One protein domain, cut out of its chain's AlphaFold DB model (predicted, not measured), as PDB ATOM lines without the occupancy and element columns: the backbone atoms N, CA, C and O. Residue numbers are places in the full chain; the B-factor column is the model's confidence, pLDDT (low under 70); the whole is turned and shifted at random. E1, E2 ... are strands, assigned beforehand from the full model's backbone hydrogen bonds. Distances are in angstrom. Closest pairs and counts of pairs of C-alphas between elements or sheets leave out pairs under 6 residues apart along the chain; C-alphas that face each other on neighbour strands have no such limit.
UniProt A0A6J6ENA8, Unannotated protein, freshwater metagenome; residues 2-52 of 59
ATOM      1  N   THR A   2     -37.542  31.763 -24.517       97.50
ATOM      2  CA  THR A   2     -38.154  32.224 -23.270       97.50
ATOM      3  C   THR A   2     -39.134  31.166 -22.784       97.50
ATOM      4  O   THR A   2     -39.982  30.729 -23.559       97.50
ATOM      5  N   VAL A   3     -38.999  30.742 -21.529       97.31
ATOM      6  CA  VAL A   3     -39.922  29.835 -20.836       97.31
ATOM      7  C   VAL A   3     -40.731  30.680 -19.855       97.31
ATOM      8  O   VAL A   3     -40.156  31.404 -19.045       97.31
ATOM      9  N   TYR A   4     -42.056  30.648 -19.959       97.06
ATOM     10  CA  TYR A   4     -42.940  31.574 -19.246       97.06
ATOM     11  C   TYR A   4     -44.315  30.951 -18.963       97.06
ATOM     12  O   TYR A   4     -44.670  29.919 -19.534       97.06
ATOM     13  N   SER A   5     -45.120  31.595 -18.115       97.25
ATOM     14  CA  SER A   5     -46.434  31.118 -17.648       97.25
ATOM     15  C   SER A   5     -47.581  31.301 -18.655       97.25
ATOM     16  O   SER A   5     -48.728  31.503 -18.267       97.25
ATOM     17  N   CYS A   6     -47.293  31.239 -19.959       97.69
ATOM     18  CA  CYS A   6     -48.276  31.330 -21.052       97.69
ATOM     19  C   CYS A   6     -49.087  32.640 -21.163       97.69
ATOM     20  O   CYS A   6     -50.011  32.700 -21.969       97.69
ATOM     21  N   GLY A   7     -48.738  33.684 -20.403       95.69
ATOM     22  CA  GLY A   7     -49.317  35.027 -20.520       95.69
ATOM     23  C   GLY A   7     -48.575  35.912 -21.526       95.69
ATOM     24  O   GLY A   7     -48.244  35.488 -22.633       95.69
ATOM     25  N   GLU A   8     -48.284  37.149 -21.130       96.62
ATOM     26  CA  GLU A   8     -47.426  38.029 -21.925       96.62
ATOM     27  C   GLU A   8     -46.004  37.466 -22.019       96.62
ATOM     28  O   GLU A   8     -45.430  37.012 -21.026       96.62
ATOM     29  N   ILE A   9     -45.435  37.485 -23.227       96.19
ATOM     30  CA  ILE A   9     -44.063  37.028 -23.456       96.19
ATOM     31  C   ILE A   9     -43.113  38.065 -22.838       96.19
ATOM     32  O   ILE A   9     -43.157  39.230 -23.238       96.19
ATOM     33  N   PRO A  10     -42.231  37.674 -21.900       95.31
ATOM     34  CA  PRO A  10     -41.245  38.589 -21.341       95.31
ATOM     35  C   PRO A  10     -40.319  39.176 -22.414       95.31
ATOM     36  O   PRO A  10     -39.912  38.484 -23.346       95.31
ATOM     37  N   ASN A  11     -39.880  40.424 -22.214       95.56
ATOM     38  CA  ASN A  11     -38.881  41.083 -23.073       95.56
ATOM     39  C   ASN A  11     -37.462  40.491 -22.945       95.56
ATOM     40  O   ASN A  11     -36.521  40.982 -23.566       95.56
ATOM     41  N   SER A  12     -37.288  39.465 -22.112       94.62
ATOM     42  CA  SER A  12     -36.023  38.780 -21.878       94.62
ATOM     43  C   SER A  12     -36.139  37.283 -22.162       94.62
ATOM     44  O   SER A  12     -37.219  36.689 -22.192       94.62
ATOM     45  N   SER A  13     -34.986  36.663 -22.390       95.69
ATOM     46  CA  SER A  13     -34.832  35.240 -22.685       95.69
ATOM     47  C   SER A  13     -34.128  34.513 -21.545       95.69
ATOM     48  O   SER A  13     -33.151  35.029 -21.006       95.69
ATOM     49  N   ASN A  14     -34.539  33.278 -21.256       94.50
ATOM     50  CA  ASN A  14     -33.816  32.405 -20.325       94.50
ATOM     51  C   ASN A  14     -32.646  31.674 -21.002       94.50
ATOM     52  O   ASN A  14     -31.684  31.318 -20.333       94.50
ATOM     53  N   LEU A  15     -32.732  31.423 -22.315       96.38
ATOM     54  CA  LEU A  15     -31.694  30.741 -23.089       96.38
ATOM     55  C   LEU A  15     -31.451  31.457 -24.416       96.38
ATOM     56  O   LEU A  15     -32.365  31.579 -25.234       96.38
ATOM     57  N   ASN A  16     -30.207  31.859 -24.650       95.56
ATOM     58  CA  ASN A  16     -29.736  32.381 -25.926       95.56
ATOM     59  C   ASN A  16     -28.888  31.316 -26.611       95.56
ATOM     60  O   ASN A  16     -27.954  30.797 -26.011       95.56
ATOM     61  N   PHE A  17     -29.238  30.987 -27.848       95.69
ATOM     62  CA  PHE A  17     -28.553  29.985 -28.655       95.69
ATOM     63  C   PHE A  17     -28.346  30.536 -30.065       95.69
ATOM     64  O   PHE A  17     -29.052  31.457 -30.487       95.69
ATOM     65  N   VAL A  18     -27.384  29.967 -30.788       95.81
ATOM     66  CA  VAL A  18     -27.061  30.336 -32.170       95.81
ATOM     67  C   VAL A  18     -27.300  29.151 -33.114       95.81
ATOM     68  O   VAL A  18     -27.296  28.001 -32.672       95.81
ATOM     69  N   PRO A  19     -27.544  29.391 -34.415       95.44
ATOM     70  CA  PRO A  19     -27.720  28.309 -35.378       95.44
ATOM     71  C   PRO A  19     -26.497  27.384 -35.458       95.44
ATOM     72  O   PRO A  19     -25.366  27.857 -35.492       95.44
ATOM     73  N   GLY A  20     -26.740  26.075 -35.562       95.81
ATOM     74  CA  GLY A  20     -25.691  25.057 -35.718       95.81
ATOM     75  C   GLY A  20     -25.182  24.449 -34.409       95.81
ATOM     76  O   GLY A  20     -24.424  23.483 -34.457       95.81
ATOM     77  N   GLU A  21     -25.634  24.950 -33.259       95.75
ATOM     78  CA  GLU A  21     -25.233  24.452 -31.943       95.75
ATOM     79  C   GLU A  21     -26.409  23.844 -31.168       95.75
ATOM     80  O   GLU A  21     -27.558  24.274 -31.288       95.75
ATOM     81  N   ILE A  22     -26.108  22.839 -30.341       96.56
ATOM     82  CA  ILE A  22     -27.032  22.299 -29.340       96.56
ATOM     83  C   ILE A  22     -26.631  22.908 -27.998       96.56
ATOM     84  O   ILE A  22     -25.628  22.510 -27.407       96.56
ATOM     85  N   THR A  23     -27.404  23.883 -27.525       97.44
ATOM     86  CA  THR A  23     -27.102  24.619 -26.290       97.44
ATOM     87  C   THR A  23     -28.067  24.205 -25.170       97.44
ATOM     88  O   THR A  23     -29.240  24.579 -25.227       97.44
ATOM     89  N   PRO A  24     -27.627  23.442 -24.149       96.69
ATOM     90  CA  PRO A  24     -28.473  23.082 -23.012       96.69
ATOM     91  C   PRO A  24     -28.548  24.211 -21.971       96.69
ATOM     92  O   PRO A  24     -27.597  24.971 -21.793       96.69
ATOM     93  N   ASN A  25     -29.662  24.289 -21.239       95.69
ATOM     94  CA  ASN A  25     -29.809  25.138 -20.054       95.69
ATOM     95  C   ASN A  25     -30.897  24.589 -19.115       95.69
ATOM     96  O   ASN A  25     -31.884  24.029 -19.590       95.69
ATOM     97  N   ALA A  26     -30.753  24.801 -17.806       96.25
ATOM     98  CA  ALA A  26     -31.798  24.532 -16.819       96.25
ATOM     99  C   ALA A  26     -32.512  25.840 -16.448       96.25
ATOM    100  O   ALA A  26     -31.871  26.871 -16.253       96.25
ATOM    101  N   VAL A  27     -33.842  25.809 -16.350       95.31
ATOM    102  CA  VAL A  27     -34.660  27.002 -16.088       95.31
ATOM    103  C   VAL A  27     -35.636  26.728 -14.949       95.31
ATOM    104  O   VAL A  27     -36.326  25.711 -14.953       95.31
ATOM    105  N   LEU A  28     -35.728  27.669 -14.009       95.19
ATOM    106  CA  LEU A  28     -36.871  27.806 -13.110       95.19
ATOM    107  C   LEU A  28     -37.801  28.867 -13.703       95.19
ATOM    108  O   LEU A  28     -37.376  30.002 -13.925       95.19
ATOM    109  N   ALA A  29     -39.047  28.496 -13.988       94.31
ATOM    110  CA  ALA A  29     -40.045  29.385 -14.574       94.31
ATOM    111  C   ALA A  29     -41.367  29.297 -13.797       94.31
ATOM    112  O   ALA A  29     -41.691  28.227 -13.276       94.31
ATOM    113  N   PRO A  30     -42.149  30.390 -13.735       94.19
ATOM    114  CA  PRO A  30     -43.508  30.334 -13.220       94.19
ATOM    115  C   PRO A  30     -44.384  29.413 -14.075       94.19
ATOM    116  O   PRO A  30     -44.266  29.390 -15.303       94.19
ATOM    117  N   VAL A  31     -45.295  28.700 -13.420       95.19
ATOM    118  CA  VAL A  31     -46.313  27.863 -14.063       95.19
ATOM    119  C   VAL A  31     -47.616  28.662 -14.148       95.19
ATOM    120  O   VAL A  31     -47.917  29.445 -13.247       95.19
ATOM    121  N   SER A  32     -48.368  28.517 -15.240       96.12
ATOM    122  CA  SER A  32     -49.689  29.140 -15.371       96.12
ATOM    123  C   SER A  32     -50.687  28.554 -14.362       96.12
ATOM    124  O   SER A  32     -50.489  27.455 -13.844       96.12
ATOM    125  N   GLU A  33     -51.810  29.239 -14.143       95.25
ATOM    126  CA  GLU A  33     -52.912  28.725 -13.308       95.25
ATOM    127  C   GLU A  33     -53.465  27.376 -13.810       95.25
ATOM    128  O   GLU A  33     -53.987  26.589 -13.028       95.25
ATOM    129  N   ASN A  34     -53.288  27.070 -15.102       95.50
ATOM    130  CA  ASN A  34     -53.708  25.810 -15.719       95.50
ATOM    131  C   ASN A  34     -52.633  24.709 -15.654       95.50
ATOM    132  O   ASN A  34     -52.771  23.679 -16.313       95.50
ATOM    133  N   GLY A  35     -51.535  24.920 -14.922       93.50
ATOM    134  CA  GLY A  35     -50.450  23.943 -14.826       93.50
ATOM    135  C   GLY A  35     -49.585  23.851 -16.087       93.50
ATOM    136  O   GLY A  35     -48.913  22.843 -16.295       93.50
ATOM    137  N   THR A  36     -49.601  24.871 -16.950       95.81
ATOM    138  CA  THR A  36     -48.840  24.881 -18.207       95.81
ATOM    139  C   THR A  36     -47.648  25.826 -18.160       95.81
ATOM    140  O   THR A  36     -47.642  26.839 -17.460       95.81
ATOM    141  N   VAL A  37     -46.642  25.506 -18.970       96.31
ATOM    142  CA  VAL A  37     -45.541  26.404 -19.321       96.31
ATOM    143  C   VAL A  37     -45.501  26.551 -20.834       96.31
ATOM    144  O   VAL A  37     -45.771  25.602 -21.570       96.31
ATOM    145  N   CYS A  38     -45.164  27.744 -21.302       97.12
ATOM    146  CA  CYS A  38     -45.044  28.047 -22.717       97.12
ATOM    147  C   CYS A  38     -43.596  28.360 -23.061       97.12
ATOM    148  O   CYS A  38     -42.860  28.955 -22.272       97.12
ATOM    149  N   LEU A  39     -43.197  27.944 -24.259       97.31
ATOM    150  CA  LEU A  39     -41.867  28.168 -24.800       97.31
ATOM    151  C   LEU A  39     -41.991  29.057 -26.033       97.31
ATOM    152  O   LEU A  39     -42.643  28.692 -27.009       97.31
ATOM    153  N   HIS A  40     -41.342  30.215 -25.997       97.31
ATOM    154  CA  HIS A  40     -41.206  31.097 -27.148       97.31
ATOM    155  C   HIS A  40     -39.799  30.977 -27.740       97.31
ATOM    156  O   HIS A  40     -38.792  31.167 -27.048       97.31
ATOM    157  N   VAL A  41     -39.727  30.700 -29.041       96.44
ATOM    158  CA  VAL A  41     -38.485  30.700 -29.817       96.44
ATOM    159  C   VAL A  41     -38.543  31.839 -30.825       96.44
ATOM    160  O   VAL A  41     -39.443  31.892 -31.660       96.44
ATOM    161  N   PHE A  42     -37.550  32.725 -30.774       93.31
ATOM    162  CA  PHE A  42     -37.356  33.722 -31.817       93.31
ATOM    163  C   PHE A  42     -36.700  33.045 -33.029       93.31
ATOM    164  O   PHE A  42     -35.493  32.812 -33.040       93.31
ATOM    165  N   GLY A  43     -37.518  32.640 -34.006       93.19
ATOM    166  CA  GLY A  43     -37.105  31.838 -35.162       93.19
ATOM    167  C   GLY A  43     -37.677  30.417 -35.126       93.19
ATOM    168  O   GLY A  43     -38.833  30.213 -34.762       93.19
ATOM    169  N   ARG A  44     -36.883  29.422 -35.541       95.06
ATOM    170  CA  ARG A  44     -37.262  28.000 -35.532       95.06
ATOM    171  C   ARG A  44     -36.143  27.168 -34.923       95.06
ATOM    172  O   ARG A  44     -34.983  27.356 -35.271       95.06
ATOM    173  N   ALA A  45     -36.507  26.241 -34.048       96.31
ATOM    174  CA  ALA A  45     -35.603  25.261 -33.465       96.31
ATOM    175  C   ALA A  45     -36.390  24.000 -33.096       96.31
ATOM    176  O   ALA A  45     -37.592  24.073 -32.828       96.31
ATOM    177  N   HIS A  46     -35.709  22.859 -33.058       96.88
ATOM    178  CA  HIS A  46     -36.211  21.686 -32.351       96.88
ATOM    179  C   HIS A  46     -35.862  21.831 -30.872       96.88
ATOM    180  O   HIS A  46     -34.755  22.255 -30.541       96.88
ATOM    181  N   VAL A  47     -36.806  21.505 -29.993       96.12
ATOM    182  CA  VAL A  47     -36.643  21.660 -28.546       96.12
ATOM    183  C   VAL A  47     -36.959  20.332 -27.876       96.12
ATOM    184  O   VAL A  47     -37.966  19.702 -28.190       96.12
ATOM    185  N   ILE A  48     -36.093  19.926 -26.952       96.81
ATOM    186  CA  ILE A  48     -36.308  18.819 -26.019       96.81
ATOM    187  C   ILE A  48     -36.388  19.446 -24.628       96.81
ATOM    188  O   ILE A  48     -35.620  20.361 -24.325       96.81
ATOM    189  N   VAL A  49     -37.343  19.003 -23.813       96.00
ATOM    190  CA  VAL A  49     -37.579  19.549 -22.472       96.00
ATOM    191  C   VAL A  49     -37.641  18.406 -21.472       96.00
ATOM    192  O   VAL A  49     -38.489  17.527 -21.604       96.00
ATOM    193  N   ASP A  50     -36.798  18.484 -20.446       96.75
ATOM    194  CA  ASP A  50     -36.848  17.610 -19.276       96.75
ATOM    195  C   ASP A  50     -37.449  18.369 -18.084       96.75
ATOM    196  O   ASP A  50     -37.003  19.468 -17.736       96.75
ATOM    197  N   VAL A  51     -38.467  17.790 -17.441       94.81
ATOM    198  CA  VAL A  51     -39.094  18.365 -16.240       94.81
ATOM    199  C   VAL A  51     -38.487  17.716 -15.002       94.81
ATOM    200  O   VAL A  51     -38.753  16.556 -14.707       94.81
ATOM    201  N   ASN A  52     -37.685  18.486 -14.265       94.38
ATOM    202  CA  ASN A  52     -37.013  18.008 -13.052       94.38
ATOM    203  C   ASN A  52     -37.913  18.058 -11.800       94.38
ATOM    204  O   ASN A  52     -37.680  17.312 -10.855       94.38
TER     205      ASN A  52
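What this domain is: This is residues 2 to 52 of the 59 residues of the protein "Unannotated protein" of freshwater metagenome (UniProt A0A6J6ENA8). This domain has little regular structure: two very short strands, E1 and E2, lie side by side as a small antiparallel hairpin, joined by a wide loop, residues 5 to 37. After E2, residues 41 to 52 turn and fold back as an end stretch without a named element. The printed part has 51 residues, with no named helix and two strands in the order E1, E2; the class is all strand, but only 6 residues are in named elements. It is only just compact, close to loose, with a radius of gyration of the C-alphas of 11.4 A and spans of 35 by 25 by 15 A.

How they stand to each other: Start at E1, residues 2 to 4, and look across to its antiparallel neighbour E2, residues 38 to 40, at 157 degrees between directions. C-alphas 3 and 39 face each other at 4.7 A. Within hydrogen-bond range you find N 2 and O 40, 2.9 A, and N 38 and O 4, 2.8 A.

Where its parts are: Find C-alpha 2 at (-38.154, 32.224, -23.270); E1 runs 6.3 A from there to C-alpha 4. E2 runs 6.6 A from C-alpha 38 to C-alpha 40 at (-41.206, 31.097, -27.148).

The domain as a whole: The C-alphas farthest apart, of Gly 20 and Glu 33, are 35.4 A apart, both in the long link of 33 residues from E1 to E2. The printed part has no cut, and no printed residue is under 70 in pLDDT.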